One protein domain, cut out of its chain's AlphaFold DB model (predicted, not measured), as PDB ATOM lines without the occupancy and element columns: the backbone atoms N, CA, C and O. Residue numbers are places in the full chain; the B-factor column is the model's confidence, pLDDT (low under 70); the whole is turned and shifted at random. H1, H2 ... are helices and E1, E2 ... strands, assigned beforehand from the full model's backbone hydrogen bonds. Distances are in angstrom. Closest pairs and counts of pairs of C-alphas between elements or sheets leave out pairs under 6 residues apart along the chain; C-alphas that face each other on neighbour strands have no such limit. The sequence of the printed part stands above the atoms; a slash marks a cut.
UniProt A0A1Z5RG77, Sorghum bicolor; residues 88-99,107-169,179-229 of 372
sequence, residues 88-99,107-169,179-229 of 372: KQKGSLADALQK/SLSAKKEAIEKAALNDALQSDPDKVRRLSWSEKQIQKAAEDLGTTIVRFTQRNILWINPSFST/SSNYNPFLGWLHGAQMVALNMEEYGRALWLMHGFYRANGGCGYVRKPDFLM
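Overview. This is residues 88 to 99, 107 to 169 and 179 to 229 of the 372 residues of a protein of Sorghum bicolor (UniProt A0A1Z5RG77). A ribbon of two parallel strands, E1 and E2, stands in the middle, with H3 and H4 packed over one side of it in the stretch that joins the strands. H1 and H2 pair at one end of the longest axis; toward the other lie H5, then H6 and two long stretches with no named element, residues 189 to 203 and 213 to 229. The printed part has 126 residues, with six named helices and two named strands in the order H1, H2, E1, H3, H4, E2, H5, H6, and its class is mostly helix. It is compact, with a radius of gyration of the C-alphas of 15.8 A and spans of 49 by 37 by 23 A.

Arrangement. Look first at H1, residues 93 to 97; it touches H2, residues 108 to 123, which touches H1 with residues 115 to 119 alone, and the closest C-alphas are those of Ala 96 and Ala 119, 5.4 A apart. Next come E1, residues 132 to 137, and its parallel neighbour E2, residues 160 to 164, at 18 degrees; N 136 and O 162 are within hydrogen-bond range at 2.8 A, as are N 162 and O 134 at 2.9 A. Between these strands come H3, residues 138 to 147, and H4, residues 149 to 158, in a strand-helix-strand unit, two parallel neighbour strands with helices between, whose crossover is right-handed. H2 and H3 are close but not clearly touching, with C-alphas 120 and 144 closest at 8.0 A, and stand about perpendicular at 90 degrees. H3 touches H5, residues 185 to 188, where the C-alphas of Gln 142 and Leu 186 are closest at 6.7 A. H6, residues 204 to 212, touches no helix and is apart from H5. Residues 194 to 195 pair in parallel with residues 162 to 163 of E2. Each O i to N i+4 pair is within hydrogen-bond range in H2 and H6, against 4 of 6 in H3, 5 of 6 in H4 and 0 of 1 in H1, where 1 of 2 O i to N i+3 pairs is; H5 is too short for an O i to N i+4 pair.

Along the chain. Find C-alpha 93 at (159.947, 162.515, 221.946), where H1 begins. H2 runs 22.4 A, E1 17.0 A, H3 15.2 A, H4 15.3 A, E2 13.2 A and H6 12.0 A; H1 has 6.8 A and H5 4.7 A. H6 ends at C-alpha 212, (189.227, 181.921, 225.063).

Size, cuts and confidence. The C-alphas of Ser 107 and Gly 217 are the two farthest apart, 53.2 A. Residues 100 to 106 and 170 to 178 are not printed; the C-alphas across these cuts are 18.6 A and 10.4 A apart. The link from H5 to H6 is long, with 15 residues. The mean pLDDT of the printed part is 82.3, and residues 88 to 99, 126, 167 to 169 and 179 of the model are under 70.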
ATOM      1  N   LYS A  88     163.046 178.261 217.575       59.91
ATOM      2  CA  LYS A  88     163.159 177.268 218.648       59.91
ATOM      3  C   LYS A  88     162.151 176.160 218.377       59.91
ATOM      4  O   LYS A  88     160.967 176.324 218.672       59.91
ATOM      5  N   GLN A  89     162.605 175.020 217.870       55.12
ATOM      6  CA  GLN A  89     161.715 173.870 217.750       55.12
ATOM      7  C   GLN A  89     161.476 173.199 219.107       55.12
ATOM      8  O   GLN A  89     162.399 172.949 219.883       55.12
ATOM      9  N   LYS A  90     160.206 172.885 219.371       42.47
ATOM     10  CA  LYS A  90     159.774 171.931 220.394       42.47
ATOM     11  C   LYS A  90     159.575 170.574 219.710       42.47
ATOM     12  O   LYS A  90     158.445 170.204 219.429       42.47
ATOM     13  N   GLY A  91     160.658 169.869 219.388       46.91
ATOM     14  CA  GLY A  91     160.550 168.476 218.941       46.91
ATOM     15  C   GLY A  91     160.223 167.591 220.141       46.91
ATOM     16  O   GLY A  91     161.020 167.521 221.079       46.91
ATOM     17  N   SER A  92     159.039 166.982 220.162       46.81
ATOM     18  CA  SER A  92     158.630 166.059 221.223       46.81
ATOM     19  C   SER A  92     159.208 164.668 220.959       46.81
ATOM     20  O   SER A  92     159.244 164.208 219.821       46.81
ATOM     21  N   LEU A  93     159.587 163.942 222.018       43.78
ATOM     22  CA  LEU A  93     159.947 162.515 221.946       43.78
ATOM     23  C   LEU A  93     158.828 161.667 221.290       43.78
ATOM     24  O   LEU A  93     159.091 160.595 220.750       43.78
ATOM     25  N   ALA A  94     157.583 162.160 221.329       45.44
ATOM     26  CA  ALA A  94     156.402 161.524 220.745       45.44
ATOM     27  C   ALA A  94     156.405 161.490 219.203       45.44
ATOM     28  O   ALA A  94     155.886 160.538 218.627       45.44
ATOM     29  N   ASP A  95     157.027 162.463 218.535       53.94
ATOM     30  CA  ASP A  95     157.011 162.548 217.065       53.94
ATOM     31  C   ASP A  95     158.000 161.553 216.433       53.94
ATOM     32  O   ASP A  95     157.749 160.987 215.370       53.94
ATOM     33  N   ALA A  96     159.104 161.258 217.130       52.41
ATOM     34  CA  ALA A  96     160.060 160.225 216.724       52.41
ATOM     35  C   ALA A  96     159.483 158.802 216.862       52.41
ATOM     36  O   ALA A  96     159.848 157.910 216.097       52.41
ATOM     37  N   LEU A  97     158.549 158.595 217.799       47.00
ATOM     38  CA  LEU A  97     157.862 157.318 218.030       47.00
ATOM     39  C   LEU A  97     156.897 156.936 216.896       47.00
ATOM     40  O   LEU A  97     156.715 155.747 216.643       47.00
ATOM     41  N   GLN A  98     156.304 157.907 216.193       56.69
ATOM     42  CA  GLN A  98     155.383 157.631 215.080       56.69
ATOM     43  C   GLN A  98     156.092 157.155 213.801       56.69
ATOM     44  O   GLN A  98     155.457 156.537 212.951       56.69
ATOM     45  N   LYS A  99     157.404 157.400 213.656       57.81
ATOM     46  CA  LYS A  99     158.154 157.100 212.422       57.81
ATOM     47  C   LYS A  99     158.641 155.641 212.303       57.81
ATOM     48  O   LYS A  99     159.157 155.285 211.248       57.81
ATOM     49  N   SER A 107     165.450 144.917 223.764       87.06
ATOM     50  CA  SER A 107     165.065 145.360 225.110       87.06
ATOM     51  C   SER A 107     164.381 146.734 225.091       87.06
ATOM     52  O   SER A 107     164.497 147.492 224.125       87.06
ATOM     53  N   LEU A 108     163.713 147.094 226.196       76.56
ATOM     54  CA  LEU A 108     163.162 148.443 226.403       76.56
ATOM     55  C   LEU A 108     164.251 149.529 226.401       76.56
ATOM     56  O   LEU A 108     164.003 150.637 225.927       76.56
ATOM     57  N   SER A 109     165.454 149.211 226.893       76.75
ATOM     58  CA  SER A 109     166.594 150.138 226.881       76.75
ATOM     59  C   SER A 109     167.060 150.415 225.453       76.75
ATOM     60  O   SER A 109     167.168 151.574 225.063       76.75
ATOM     61  N   ALA A 110     167.231 149.360 224.648       76.44
ATOM     62  CA  ALA A 110     167.631 149.477 223.245       76.44
ATOM     63  C   ALA A 110     166.593 150.256 222.420       76.44
ATOM     64  O   ALA A 110     166.952 151.117 221.621       76.44
ATOM     65  N   LYS A 111     165.297 150.015 222.671       76.56
ATOM     66  CA  LYS A 111     164.210 150.792 222.061       76.56
ATOM     67  C   LYS A 111     164.331 152.281 222.393       76.56
ATOM     68  O   LYS A 111     164.251 153.121 221.502       76.56
ATOM     69  N   LYS A 112     164.524 152.613 223.674       75.44
ATOM     70  CA  LYS A 112     164.635 154.003 224.134       75.44
ATOM     71  C   LYS A 112     165.839 154.712 223.511       75.44
ATOM     72  O   LYS A 112     165.696 155.836 223.042       75.44
ATOM     73  N   GLU A 113     166.991 154.050 223.463       76.31
ATOM     74  CA  GLU A 113     168.205 154.593 222.842       76.31
ATOM     75  C   GLU A 113     168.031 154.844 221.345       76.31
ATOM     76  O   GLU A 113     168.414 155.909 220.861       76.31
ATOM     77  N   ALA A 114     167.415 153.911 220.616       74.38
ATOM     78  CA  ALA A 114     167.167 154.077 219.190       74.38
ATOM     79  C   ALA A 114     166.218 155.248 218.894       74.38
ATOM     80  O   ALA A 114     166.478 156.034 217.983       74.38
ATOM     81  N   ILE A 115     165.162 155.416 219.699       71.50
ATOM     82  CA  ILE A 115     164.233 156.551 219.582       71.50
ATOM     83  C   ILE A 115     164.945 157.873 219.886       71.50
ATOM     84  O   ILE A 115     164.807 158.829 219.126       71.50
ATOM     85  N   GLU A 116     165.723 157.936 220.972       71.38
ATOM     86  CA  GLU A 116     166.512 159.125 221.316       71.38
ATOM     87  C   GLU A 116     167.478 159.492 220.182       71.38
ATOM     88  O   GLU A 116     167.575 160.661 219.813       71.38
ATOM     89  N   LYS A 117     168.147 158.498 219.586       72.50
ATOM     90  CA  LYS A 117     169.082 158.694 218.473       72.50
ATOM     91  C   LYS A 117     168.377 159.158 217.197       72.50
ATOM     92  O   LYS A 117     168.874 160.056 216.522       72.50
ATOM     93  N   ALA A 118     167.206 158.605 216.881       72.19
ATOM     94  CA  ALA A 118     166.397 159.043 215.745       72.19
ATOM     95  C   ALA A 118     165.907 160.491 215.916       72.19
ATOM     96  O   ALA A 118     166.056 161.297 215.000       72.19
ATOM     97  N   ALA A 119     165.400 160.843 217.104       72.81
ATOM     98  CA  ALA A 119     164.987 162.208 217.430       72.81
ATOM     99  C   ALA A 119     166.159 163.199 217.346       72.81
ATOM    100  O   ALA A 119     166.001 164.319 216.865       72.81
ATOM    101  N   LEU A 120     167.345 162.781 217.792       74.38
ATOM    102  CA  LEU A 120     168.558 163.589 217.737       74.38
ATOM    103  C   LEU A 120     169.018 163.838 216.294       74.38
ATOM    104  O   LEU A 120     169.343 164.971 215.947       74.38
ATOM    105  N   ASN A 121     168.993 162.807 215.448       76.31
ATOM    106  CA  ASN A 121     169.301 162.942 214.025       76.31
ATOM    107  C   ASN A 121     168.317 163.878 213.315       76.31
ATOM    108  O   ASN A 121     168.748 164.740 212.559       76.31
ATOM    109  N   ASP A 122     167.017 163.754 213.590       77.00
ATOM    110  CA  ASP A 122     165.969 164.635 213.053       77.00
ATOM    111  C   ASP A 122     166.164 166.096 213.515       77.00
ATOM    112  O   ASP A 122     166.093 167.042 212.726       77.00
ATOM    113  N   ALA A 123     166.524 166.296 214.789       73.00
ATOM    114  CA  ALA A 123     166.841 167.616 215.331       73.00
ATOM    115  C   ALA A 123     168.066 168.258 214.660       73.00
ATOM    116  O   ALA A 123     168.083 169.474 214.469       73.00
ATOM    117  N   LEU A 124     169.064 167.453 214.286       78.69
ATOM    118  CA  LEU A 124     170.289 167.898 213.621       78.69
ATOM    119  C   LEU A 124     170.155 168.071 212.101       78.69
ATOM    120  O   LEU A 124     171.097 168.555 211.471       78.69
ATOM    121  N   GLN A 125     169.011 167.730 211.498       76.88
ATOM    122  CA  GLN A 125     168.780 168.010 210.080       76.88
ATOM    123  C   GLN A 125     168.801 169.523 209.824       76.88
ATOM    124  O   GLN A 125     168.043 170.294 210.425       76.88
ATOM    125  N   SER A 126     169.694 169.943 208.928       69.00
ATOM    126  CA  SER A 126     169.827 171.333 208.507       69.00
ATOM    127  C   SER A 126     168.882 171.629 207.345       69.00
ATOM    128  O   SER A 126     169.015 171.029 206.279       69.00
ATOM    129  N   ASP A 127     167.980 172.585 207.539       74.19
ATOM    130  CA  ASP A 127     167.228 173.218 206.457       74.19
ATOM    131  C   ASP A 127     168.107 174.341 205.866       74.19
ATOM    132  O   ASP A 127     168.584 175.185 206.632       74.19
ATOM    133  N   PRO A 128     168.413 174.344 204.555       75.62
ATOM    134  CA  PRO A 128     169.239 175.386 203.946       75.62
ATOM    135  C   PRO A 128     168.611 176.785 204.022       75.62
ATOM    136  O   PRO A 128     169.361 177.761 204.039       75.62
ATOM    137  N   ASP A 129     167.285 176.885 204.136       78.56
ATOM    138  CA  ASP A 129     166.553 178.153 204.082       78.56
ATOM    139  C   ASP A 129     166.138 178.663 205.473       78.56
ATOM    140  O   ASP A 129     165.590 179.762 205.604       78.56
ATOM    141  N   LYS A 130     166.399 177.888 206.539       82.00
ATOM    142  CA  LYS A 130     165.990 178.232 207.911       82.00
ATOM    143  C   LYS A 130     167.086 178.012 208.944       82.00
ATOM    144  O   LYS A 130     167.580 176.906 209.143       82.00
ATOM    145  N   VAL A 131     167.361 179.063 209.718       83.75
ATOM    146  CA  VAL A 131     168.241 178.994 210.891       83.75
ATOM    147  C   VAL A 131     167.464 178.466 212.099       83.75
ATOM    148  O   VAL A 131     166.506 179.082 212.577       83.75
ATOM    149  N   ARG A 132     167.911 177.334 212.641       85.75
ATOM    150  CA  ARG A 132     167.365 176.709 213.852       85.75
ATOM    151  C   ARG A 132     168.243 177.007 215.067       85.75
ATOM    152  O   ARG A 132     169.453 177.214 214.962       85.75
ATOM    153  N   ARG A 133     167.629 176.981 216.254       86.88
ATOM    154  CA  ARG A 133     168.349 176.973 217.535       86.88
ATOM    155  C   ARG A 133     168.023 175.719 218.334       86.88
ATOM    156  O   ARG A 133     166.855 175.469 218.633       86.88
ATOM    157  N   LEU A 134     169.056 175.003 218.771       87.81
ATOM    158  CA  LEU A 134     168.940 173.895 219.720       87.81
ATOM    159  C   LEU A 134     169.513 174.266 221.087       87.81
ATOM    160  O   LEU A 134     170.430 175.077 221.210       87.81
ATOM    161  N   SER A 135     168.942 173.668 222.129       88.56
ATOM    162  CA  SER A 135     169.424 173.798 223.502       88.56
ATOM    163  C   SER A 135     169.578 172.415 224.111       88.56
ATOM    164  O   SER A 135     168.590 171.692 224.237       88.56
ATOM    165  N   TRP A 136     170.800 172.061 224.485       88.06
ATOM    166  CA  TRP A 136     171.146 170.775 225.078       88.06
ATOM    167  C   TRP A 136     171.738 170.958 226.469       88.06
ATOM    168  O   TRP A 136     172.305 171.997 226.798       88.06
ATOM    169  N   SER A 137     171.588 169.937 227.300       87.88
ATOM    170  CA  SER A 137     172.357 169.786 228.531       87.88
ATOM    171  C   SER A 137     173.748 169.229 228.231       87.88
ATOM    172  O   SER A 137     173.953 168.557 227.218       87.88
ATOM    173  N   GLU A 138     174.682 169.439 229.154       86.12
ATOM    174  CA  GLU A 138     176.006 168.803 229.169       86.12
ATOM    175  C   GLU A 138     175.954 167.299 228.835       86.12
ATOM    176  O   GLU A 138     176.666 166.823 227.954       86.12
ATOM    177  N   LYS A 139     175.050 166.547 229.475       87.38
ATOM    178  CA  LYS A 139     174.923 165.096 229.255       87.38
ATOM    179  C   LYS A 139     174.478 164.750 227.835       87.38
ATOM    180  O   LYS A 139     174.905 163.738 227.287       87.38
ATOM    181  N   GLN A 140     173.610 165.575 227.248       88.69
ATOM    182  CA  GLN A 140     173.136 165.369 225.881       88.69
ATOM    183  C   GLN A 140     174.250 165.616 224.869       88.69
ATOM    184  O   GLN A 140     174.432 164.779 223.990       88.69
ATOM    185  N   ILE A 141     175.017 166.707 225.005       89.38
ATOM    186  CA  ILE A 141     176.138 166.961 224.089       89.38
ATOM    187  C   ILE A 141     177.236 165.908 224.250       89.38
ATOM    188  O   ILE A 141     177.765 165.450 223.247       89.38
ATOM    189  N   GLN A 142     177.527 165.464 225.476       90.19
ATOM    190  CA  GLN A 142     178.529 164.425 225.717       90.19
ATOM    191  C   GLN A 142     178.166 163.115 225.006       90.19
ATOM    192  O   GLN A 142     178.985 162.590 224.261       90.19
ATOM    193  N   LYS A 143     176.922 162.636 225.161       88.69
ATOM    194  CA  LYS A 143     176.430 161.435 224.466       88.69
ATOM    195  C   LYS A 143     176.383 161.634 222.946       88.69
ATOM    196  O   LYS A 143     176.755 160.747 222.189       88.69
ATOM    197  N   ALA A 144     175.931 162.798 222.478       88.06
ATOM    198  CA  ALA A 144     175.821 163.085 221.048       88.06
ATOM    199  C   ALA A 144     177.194 163.169 220.355       88.06
ATOM    200  O   ALA A 144     177.331 162.717 219.223       88.06
ATOM    201  N   ALA A 145     178.206 163.717 221.030       89.75
ATOM    202  CA  ALA A 145     179.566 163.856 220.512       89.75
ATOM    203  C   ALA A 145     180.280 162.511 220.279       89.75
ATOM    204  O   ALA A 145     181.237 162.454 219.509       89.75
ATOM    205  N   GLU A 146     179.836 161.430 220.927       87.94
ATOM    206  CA  GLU A 146     180.404 160.090 220.734       87.94
ATOM    207  C   GLU A 146     180.059 159.515 219.354       87.94
ATOM    208  O   GLU A 146     180.937 158.966 218.692       87.94
ATOM    209  N   ASP A 147     178.815 159.707 218.909       84.88
ATOM    210  CA  ASP A 147     178.267 159.066 217.707       84.88
ATOM    211  C   ASP A 147     178.052 160.025 216.528       84.88
ATOM    212  O   ASP A 147     178.014 159.596 215.377       84.88
ATOM    213  N   LEU A 148     177.825 161.312 216.804       89.12
ATOM    214  CA  LEU A 148     177.310 162.291 215.840       89.12
ATOM    215  C   LEU A 148     178.191 163.543 215.744       89.12
ATOM    216  O   LEU A 148     177.708 164.591 215.319       89.12
ATOM    217  N   GLY A 149     179.470 163.459 216.125       90.81
ATOM    218  CA  GLY A 149     180.388 164.603 216.185       90.81
ATOM    219  C   GLY A 149     180.395 165.459 214.910       90.81
ATOM    220  O   GLY A 149     180.108 166.656 214.961       90.81
ATOM    221  N   THR A 150     180.621 164.839 213.750       91.62
ATOM    222  CA  THR A 150     180.622 165.524 212.443       91.62
ATOM    223  C   THR A 150     179.247 166.079 212.061       91.62
ATOM    224  O   THR A 150     179.149 167.167 211.495       91.62
ATOM    225  N   THR A 151     178.162 165.388 212.418       91.06
ATOM    226  CA  THR A 151     176.789 165.875 212.213       91.06
ATOM    227  C   THR A 151     176.507 167.126 213.049       91.06
ATOM    228  O   THR A 151     175.876 168.060 212.558       91.06
ATOM    229  N   ILE A 152     177.004 167.190 214.290       93.19
ATOM    230  CA  ILE A 152     176.882 168.383 215.139       93.19
ATOM    231  C   ILE A 152     177.675 169.543 214.530       93.19
ATOM    232  O   ILE A 152     177.141 170.647 214.445       93.19
ATOM    233  N   VAL A 153     178.899 169.298 214.048       94.00
ATOM    234  CA  VAL A 153     179.695 170.320 213.343       94.00
ATOM    235  C   VAL A 153     178.933 170.852 212.125       94.00
ATOM    236  O   VAL A 153     178.767 172.063 211.994       94.00
ATOM    237  N   ARG A 154     178.370 169.973 211.280       90.81
ATOM    238  CA  ARG A 154     177.517 170.388 210.147       90.81
ATOM    239  C   ARG A 154     176.334 171.235 210.591       90.81
ATOM    240  O   ARG A 154     176.035 172.261 209.982       90.81
ATOM    241  N   PHE A 155     175.660 170.832 211.664       91.19
ATOM    242  CA  PHE A 155     174.540 171.594 212.200       91.19
ATOM    243  C   PHE A 155     174.979 173.006 212.613       91.19
ATOM    244  O   PHE A 155     174.352 173.982 212.195       91.19
ATOM    245  N   THR A 156     176.070 173.141 213.372       93.50
ATOM    246  CA  THR A 156     176.533 174.434 213.907       93.50
ATOM    247  C   THR A 156     177.160 175.362 212.864       93.50
ATOM    248  O   THR A 156     177.354 176.547 213.144       93.50
ATOM    249  N   GLN A 157     177.452 174.883 211.650       91.56
ATOM    250  CA  GLN A 157     177.867 175.730 210.523       91.56
ATOM    251  C   GLN A 157     176.764 176.709 210.096       91.56
ATOM    252  O   GLN A 157     177.071 177.843 209.740       91.56
ATOM    253  N   ARG A 158     175.489 176.301 210.181       88.12
ATOM    254  CA  ARG A 158     174.328 177.116 209.760       88.12
ATOM    255  C   ARG A 158     173.342 177.439 210.883       88.12
ATOM    256  O   ARG A 158     172.504 178.320 210.727       88.12
ATOM    257  N   ASN A 159     173.433 176.738 212.010       90.25
ATOM    258  CA  ASN A 159     172.484 176.825 213.119       90.25
ATOM    259  C   ASN A 159     173.181 177.170 214.436       90.25
ATOM    260  O   ASN A 159     174.402 177.084 214.557       90.25
ATOM    261  N   ILE A 160     172.390 177.523 215.452       91.56
ATOM    262  CA  ILE A 160     172.899 177.856 216.786       91.56
ATOM    263  C   ILE A 160     172.688 176.691 217.741       91.56
ATOM    264  O   ILE A 160     171.570 176.198 217.905       91.56
ATOM    265  N   LEU A 161     173.753 176.315 218.442       93.50
ATOM    266  CA  LEU A 161     173.704 175.346 219.524       93.50
ATOM    267  C   LEU A 161     174.057 176.012 220.856       93.50
ATOM    268  O   LEU A 161     175.120 176.618 221.013       93.50
ATOM    269  N   TRP A 162     173.149 175.861 221.820       93.69
ATOM    270  CA  TRP A 162     173.337 176.279 223.202       93.69
ATOM    271  C   TRP A 162     173.466 175.071 224.125       93.69
ATOM    272  O   TRP A 162     172.564 174.240 224.201       93.69
ATOM    273  N   ILE A 163     174.575 174.994 224.854       91.94
ATOM    274  CA  ILE A 163     174.831 173.999 225.889       91.94
ATOM    275  C   ILE A 163     174.638 174.632 227.265       91.94
ATOM    276  O   ILE A 163     175.216 175.673 227.581       91.94
ATOM    277  N   ASN A 164     173.815 173.983 228.080       87.06
ATOM    278  CA  ASN A 164     173.535 174.358 229.456       87.06
ATOM    279  C   ASN A 164     174.211 173.378 230.423       87.06
ATOM    280  O   ASN A 164     174.205 172.168 230.160       87.06
ATOM    281  N   PRO A 165     174.731 173.869 231.561       83.38
ATOM    282  CA  PRO A 165     175.235 172.993 232.606       83.38
ATOM    283  C   PRO A 165     174.107 172.085 233.104       83.38
ATOM    284  O   PRO A 165     172.953 172.505 233.244       83.38
ATOM    285  N   SER A 166     174.420 170.812 233.351       71.12
ATOM    286  CA  SER A 166     173.447 169.889 233.926       71.12
ATOM    287  C   SER A 166     173.300 170.181 235.418       71.12
ATOM    288  O   SER A 166     174.076 169.672 236.222       71.12
ATOM    289  N   PHE A 167     172.261 170.911 235.823       57.69
ATOM    290  CA  PHE A 167     171.904 170.980 237.241       57.69
ATOM    291  C   PHE A 167     171.534 169.575 237.730       57.69
ATOM    292  O   PHE A 167     170.590 168.953 237.233       57.69
ATOM    293  N   SER A 168     172.284 169.040 238.694       43.84
ATOM    294  CA  SER A 168     171.858 167.838 239.406       43.84
ATOM    295  C   SER A 168     170.613 168.186 240.222       43.84
ATOM    296  O   SER A 168     170.704 168.698 241.331       43.84
ATOM    297  N   THR A 169     169.430 167.896 239.686       36.75
ATOM    298  CA  THR A 169     168.147 168.016 240.398       36.75
ATOM    299  C   THR A 169     167.901 166.860 241.375       36.75
ATOM    300  O   THR A 169     166.774 166.645 241.825       36.75
ATOM    301  N   SER A 179     177.722 171.661 241.625       50.44
ATOM    302  CA  SER A 179     178.137 170.921 240.433       50.44
ATOM    303  C   SER A 179     179.272 171.659 239.729       50.44
ATOM    304  O   SER A 179     179.036 172.775 239.278       50.44
ATOM    305  N   SER A 180     180.430 171.011 239.576       71.69
ATOM    306  CA  SER A 180     181.563 171.555 238.832       71.69
ATOM    307  C   SER A 180     181.196 171.904 237.400       71.69
ATOM    308  O   SER A 180     180.678 171.048 236.681       71.69
ATOM    309  N   ASN A 181     181.531 173.118 236.969       85.56
ATOM    310  CA  ASN A 181     181.509 173.511 235.566       85.56
ATOM    311  C   ASN A 181     182.138 172.433 234.668       85.56
ATOM    312  O   ASN A 181     183.246 171.946 234.921       85.56
ATOM    313  N   TYR A 182     181.438 172.094 233.589       88.81
ATOM    314  CA  TYR A 182     181.887 171.106 232.614       88.81
ATOM    315  C   TYR A 182     182.995 171.652 231.715       88.81
ATOM    316  O   TYR A 182     183.257 172.854 231.660       88.81
ATOM    317  N   ASN A 183     183.663 170.758 230.984       91.44
ATOM    318  CA  ASN A 183     184.691 171.159 230.030       91.44
ATOM    319  C   ASN A 183     184.054 171.878 228.819       91.44
ATOM    320  O   ASN A 183     183.354 171.221 228.043       91.44
ATOM    321  N   PRO A 184     184.330 173.177 228.587       95.00
ATOM    322  CA  PRO A 184     183.706 173.926 227.496       95.00
ATOM    323  C   PRO A 184     184.094 173.417 226.096       95.00
ATOM    324  O   PRO A 184     183.338 173.613 225.142       95.00
ATOM    325  N   PHE A 185     185.210 172.686 225.965       94.81
ATOM    326  CA  PHE A 185     185.613 172.068 224.697       94.81
ATOM    327  C   PHE A 185     184.632 171.008 224.187       94.81
ATOM    328  O   PHE A 185     184.595 170.772 222.982       94.81
ATOM    329  N   LEU A 186     183.781 170.431 225.050       92.50
ATOM    330  CA  LEU A 186     182.676 169.573 224.600       92.50
ATOM    331  C   LEU A 186     181.769 170.304 223.600       92.50
ATOM    332  O   LEU A 186     181.278 169.693 222.653       92.50
ATOM    333  N   GLY A 187     181.578 171.612 223.785       94.81
ATOM    334  CA  GLY A 187     180.834 172.461 222.864       94.81
ATOM    335  C   GLY A 187     181.687 173.049 221.750       94.81
ATOM    336  O   GLY A 187     181.342 172.910 220.577       94.81
ATOM    337  N   TRP A 188     182.796 173.703 222.107       96.75
ATOM    338  CA  TRP A 188     183.592 174.471 221.144       96.75
ATOM    339  C   TRP A 188     184.154 173.620 220.004       96.75
ATOM    340  O   TRP A 188     184.097 174.056 218.857       96.75
ATOM    341  N   LEU A 189     184.603 172.386 220.278       95.62
ATOM    342  CA  LEU A 189     185.101 171.478 219.234       95.62
ATOM    343  C   LEU A 189     184.028 171.103 218.203       95.62
ATOM    344  O   LEU A 189     184.354 170.810 217.059       95.62
ATOM    345  N   HIS A 190     182.755 171.143 218.596       95.62
ATOM    346  CA  HIS A 190     181.614 170.844 217.732       95.62
ATOM    347  C   HIS A 190     180.952 172.113 217.167       95.62
ATOM    348  O   HIS A 190     179.853 172.056 216.614       95.62
ATOM    349  N   GLY A 191     181.593 173.275 217.330       95.44
ATOM    350  CA  GLY A 191     181.121 174.567 216.828       95.44
ATOM    351  C   GLY A 191     179.966 175.191 217.614       95.44
ATOM    352  O   GLY A 191     179.359 176.143 217.121       95.44
ATOM    353  N   ALA A 192     179.657 174.696 218.819       96.19
ATOM    354  CA  ALA A 192     178.630 175.295 219.665       96.19
ATOM    355  C   ALA A 192     179.017 176.728 220.056       96.19
ATOM    356  O   ALA A 192     180.093 176.969 220.602       96.19
ATOM    357  N   GLN A 193     178.120 177.676 219.787       94.19
ATOM    358  CA  GLN A 193     178.374 179.105 219.975       94.19
ATOM    359  C   GLN A 193     178.066 179.565 221.400       94.19
ATOM    360  O   GLN A 193     178.696 180.488 221.905       94.19
ATOM    361  N   MET A 194     177.092 178.932 222.059       93.81
ATOM    362  CA  MET A 194     176.656 179.313 223.401       93.81
ATOM    363  C   MET A 194     176.989 178.184 224.377       93.81
ATOM    364  O   MET A 194     176.232 177.228 224.518       93.81
ATOM    365  N   VAL A 195     178.134 178.279 225.048       95.00
ATOM    366  CA  VAL A 195     178.588 177.305 226.053       95.00
ATOM    367  C   VAL A 195     178.445 177.948 227.428       95.00
ATOM    368  O   VAL A 195     179.301 178.723 227.847       95.00
ATOM    369  N   ALA A 196     177.317 177.702 228.098       92.00
ATOM    370  CA  ALA A 196     177.012 178.345 229.372       92.00
ATOM    371  C   ALA A 196     177.754 177.663 230.523       92.00
ATOM    372  O   ALA A 196     177.704 176.440 230.646       92.00
ATOM    373  N   LEU A 197     178.388 178.463 231.377       89.75
ATOM    374  CA  LEU A 197     179.061 178.044 232.605       89.75
ATOM    375  C   LEU A 197     178.495 178.841 233.787       89.75
ATOM    376  O   LEU A 197     177.983 179.947 233.611       89.75
ATOM    377  N   ASN A 198     178.590 178.283 234.988       86.38
ATOM    378  CA  ASN A 198     178.300 178.994 236.222       86.38
ATOM    379  C   ASN A 198     179.461 179.944 236.560       86.38
ATOM    380  O   ASN A 198     180.574 179.487 236.809       86.38
ATOM    381  N   MET A 199     179.200 181.252 236.583       83.69
ATOM    382  CA  MET A 199     180.203 182.281 236.888       83.69
ATOM    383  C   MET A 199     180.562 182.358 238.377       83.69
ATOM    384  O   MET A 199     181.622 182.872 238.716       83.69
ATOM    385  N   GLU A 200     179.710 181.834 239.260       79.38
ATOM    386  CA  GLU A 200     179.946 181.817 240.710       79.38
ATOM    387  C   GLU A 200     180.934 180.715 241.124       79.38
ATOM    388  O   GLU A 200     181.431 180.703 242.251       79.38
ATOM    389  N   GLU A 201     181.236 179.780 240.218       74.12
ATOM    390  CA  GLU A 201     182.116 178.654 240.492       74.12
ATOM    391  C   GLU A 201     183.481 178.800 239.817       74.12
ATOM    392  O   GLU A 201     183.683 178.479 238.642       74.12
ATOM    393  N   TYR A 202     184.454 179.223 240.616       79.38
ATOM    394  CA  TYR A 202     185.839 179.372 240.193       79.38
ATOM    395  C   TYR A 202     186.496 178.033 239.859       79.38
ATOM    396  O   TYR A 202     186.387 177.052 240.596       79.38
ATOM    397  N   GLY A 203     187.263 178.006 238.773       85.56
ATOM    398  CA  GLY A 203     188.044 176.833 238.413       85.56
ATOM    399  C   GLY A 203     188.466 176.811 236.956       85.56
ATOM    400  O   GLY A 203     188.283 177.766 236.202       85.56
ATOM    401  N   ARG A 204     189.018 175.665 236.551       89.25
ATOM    402  CA  ARG A 204     189.637 175.474 235.234       89.25
ATOM    403  C   ARG A 204     188.707 175.839 234.079       89.25
ATOM    404  O   ARG A 204     189.158 176.483 233.143       89.25
ATOM    405  N   ALA A 205     187.436 175.443 234.129       91.62
ATOM    406  CA  ALA A 205     186.481 175.737 233.061       91.62
ATOM    407  C   ALA A 205     186.276 177.250 232.865       91.62
ATOM    408  O   ALA A 205     186.322 177.724 231.730       91.62
ATOM    409  N   LEU A 206     186.147 178.018 233.955       91.81
ATOM    410  CA  LEU A 206     186.091 179.479 233.872       91.81
ATOM    411  C   LEU A 206     187.417 180.076 233.405       91.81
ATOM    412  O   LEU A 206     187.402 180.995 232.597       91.81
ATOM    413  N   TRP A 207     188.566 179.544 233.829       94.19
ATOM    414  CA  TRP A 207     189.864 180.017 233.327       94.19
ATOM    415  C   TRP A 207     190.002 179.812 231.815       94.19
ATOM    416  O   TRP A 207     190.464 180.713 231.119       94.19
ATOM    417  N   LEU A 208     189.550 178.662 231.298       95.88
ATOM    418  CA  LEU A 208     189.489 178.397 229.860       95.88
ATOM    419  C   LEU A 208     188.562 179.387 229.153       95.88
ATOM    420  O   LEU A 208     188.953 179.948 228.137       95.88
ATOM    421  N   MET A 209     187.371 179.637 229.703       94.94
ATOM    422  CA  MET A 209     186.409 180.604 229.166       94.94
ATOM    423  C   MET A 209     186.990 182.021 229.126       94.94
ATOM    424  O   MET A 209     187.041 182.630 228.059       94.94
ATOM    425  N   HIS A 210     187.527 182.513 230.242       92.94
ATOM    426  CA  HIS A 210     188.180 183.816 230.297       92.94
ATOM    427  C   HIS A 210     189.365 183.910 229.337       92.94
ATOM    428  O   HIS A 210     189.573 184.961 228.745       92.94
ATOM    429  N   GLY A 211     190.145 182.839 229.174       94.69
ATOM    430  CA  GLY A 211     191.242 182.787 228.211       94.69
ATOM    431  C   GLY A 211     190.769 182.850 226.764       94.69
ATOM    432  O   GLY A 211     191.259 183.673 225.999       94.69
ATOM    433  N   PHE A 212     189.795 182.013 226.407       95.81
ATOM    434  CA  PHE A 212     189.227 181.921 225.063       95.81
ATOM    435  C   PHE A 212     188.666 183.268 224.600       95.81
ATOM    436  O   PHE A 212     189.033 183.767 223.539       95.81
ATOM    437  N   TYR A 213     187.857 183.912 225.443       94.50
ATOM    438  CA  TYR A 213     187.219 185.189 225.119       94.50
ATOM    439  C   TYR A 213     188.121 186.415 225.298       94.50
ATOM    440  O   TYR A 213     187.641 187.523 225.103       94.50
ATOM    441  N   ARG A 214     189.420 186.262 225.608       91.69
ATOM    442  CA  ARG A 214     190.398 187.360 225.430       91.69
ATOM    443  C   ARG A 214     190.694 187.637 223.960       91.69
ATOM    444  O   ARG A 214     191.167 188.730 223.648       91.69
ATOM    445  N   ALA A 215     190.445 186.664 223.082       91.81
ATOM    446  CA  ALA A 215     190.508 186.870 221.642       91.81
ATOM    447  C   ALA A 215     189.550 187.992 221.211       91.81
ATOM    448  O   ALA A 215     188.611 188.346 221.930       91.81
ATOM    449  N   ASN A 216     189.798 188.562 220.031       92.62
ATOM    450  CA  ASN A 216     188.968 189.628 219.463       92.62
ATOM    451  C   ASN A 216     188.715 190.810 220.430       92.62
ATOM    452  O   ASN A 216     187.601 191.322 220.561       92.62
ATOM    453  N   GLY A 217     189.751 191.208 221.175       89.25
ATOM    454  CA  GLY A 217     189.697 192.360 222.077       89.25
ATOM    455  C   GLY A 217     188.781 192.200 223.295       89.25
ATOM    456  O   GLY A 217     188.473 193.201 223.937       89.25
ATOM    457  N   GLY A 218     188.339 190.986 223.638       90.12
ATOM    458  CA  GLY A 218     187.524 190.784 224.839       90.12
ATOM    459  C   GLY A 218     186.032 191.074 224.671       90.12
ATOM    460  O   GLY A 218     185.326 191.192 225.668       90.12
ATOM    461  N   CYS A 219     185.527 191.213 223.442       92.06
ATOM    462  CA  CYS A 219     184.161 191.695 223.199       92.06
ATOM    463  C   CYS A 219     183.045 190.668 223.489       92.06
ATOM    464  O   CYS A 219     181.865 190.997 223.375       92.06
ATOM    465  N   GLY A 220     183.403 189.425 223.833       90.25
ATOM    466  CA  GLY A 220     182.462 188.322 224.065       90.25
ATOM    467  C   GLY A 220     182.094 187.509 222.821       90.25
ATOM    468  O   GLY A 220     181.429 186.486 222.949       90.25
ATOM    469  N   TYR A 221     182.561 187.907 221.635       92.81
ATOM    470  CA  TYR A 221     182.350 187.174 220.384       92.81
ATOM    471  C   TYR A 221     183.687 186.831 219.733       92.81
ATOM    472  O   TYR A 221     184.480 187.713 219.411       92.81
ATOM    473  N   VAL A 222     183.917 185.540 219.498       94.25
ATOM    474  CA  VAL A 222     185.108 185.025 218.810       94.25
ATOM    475  C   VAL A 222     184.649 184.308 217.548       94.25
ATOM    476  O   VAL A 222     183.757 183.458 217.596       94.25
ATOM    477  N   ARG A 223     185.230 184.675 216.403       93.75
ATOM    478  CA  ARG A 223     184.939 184.020 215.125       93.75
ATOM    479  C   ARG A 223     185.390 182.558 215.206       93.75
ATOM    480  O   ARG A 223     186.500 182.278 215.648       93.75
ATOM    481  N   LYS A 224     184.534 181.628 214.774       95.69
ATOM    482  CA  LYS A 224     184.906 180.209 214.673       95.69
ATOM    483  C   LYS A 224     186.050 180.032 213.657       95.69
ATOM    484  O   LYS A 224     186.061 180.761 212.665       95.69
ATOM    485  N   PRO A 225     186.959 179.059 213.846       94.56
ATOM    486  CA  PRO A 225     187.898 178.648 212.803       94.56
ATOM    487  C   PRO A 225     187.182 178.252 211.507       94.56
ATOM    488  O   PRO A 225     186.050 177.757 211.548       94.56
ATOM    489  N   ASP A 226     187.844 178.432 210.363       92.38
ATOM    490  CA  ASP A 226     187.239 178.198 209.045       92.38
ATOM    491  C   ASP A 226     186.746 176.750 208.879       92.38
ATOM    492  O   ASP A 226     185.641 176.533 208.380       92.38
ATOM    493  N   PHE A 227     187.450 175.760 209.436       92.12
ATOM    494  CA  PHE A 227     187.016 174.356 209.412       92.12
ATOM    495  C   PHE A 227     185.691 174.079 210.162       92.12
ATOM    496  O   PHE A 227     185.056 173.054 209.924       92.12
ATOM    497  N   LEU A 228     185.226 174.985 211.036       94.31
ATOM    498  CA  LEU A 228     183.906 174.917 211.697       94.31
ATOM    499  C   LEU A 228     182.833 175.778 211.007       94.31
ATOM    500  O   LEU A 228     181.725 175.937 211.538       94.31
ATOM    501  N   MET A 229     183.153 176.380 209.862       90.19
ATOM    502  CA  MET A 229     182.247 177.222 209.073       90.19
ATOM    503  C   MET A 229     182.077 176.723 207.635       90.19
ATOM    504  O   MET A 229     181.002 176.899 207.070       90.19
TER     505      MET A 229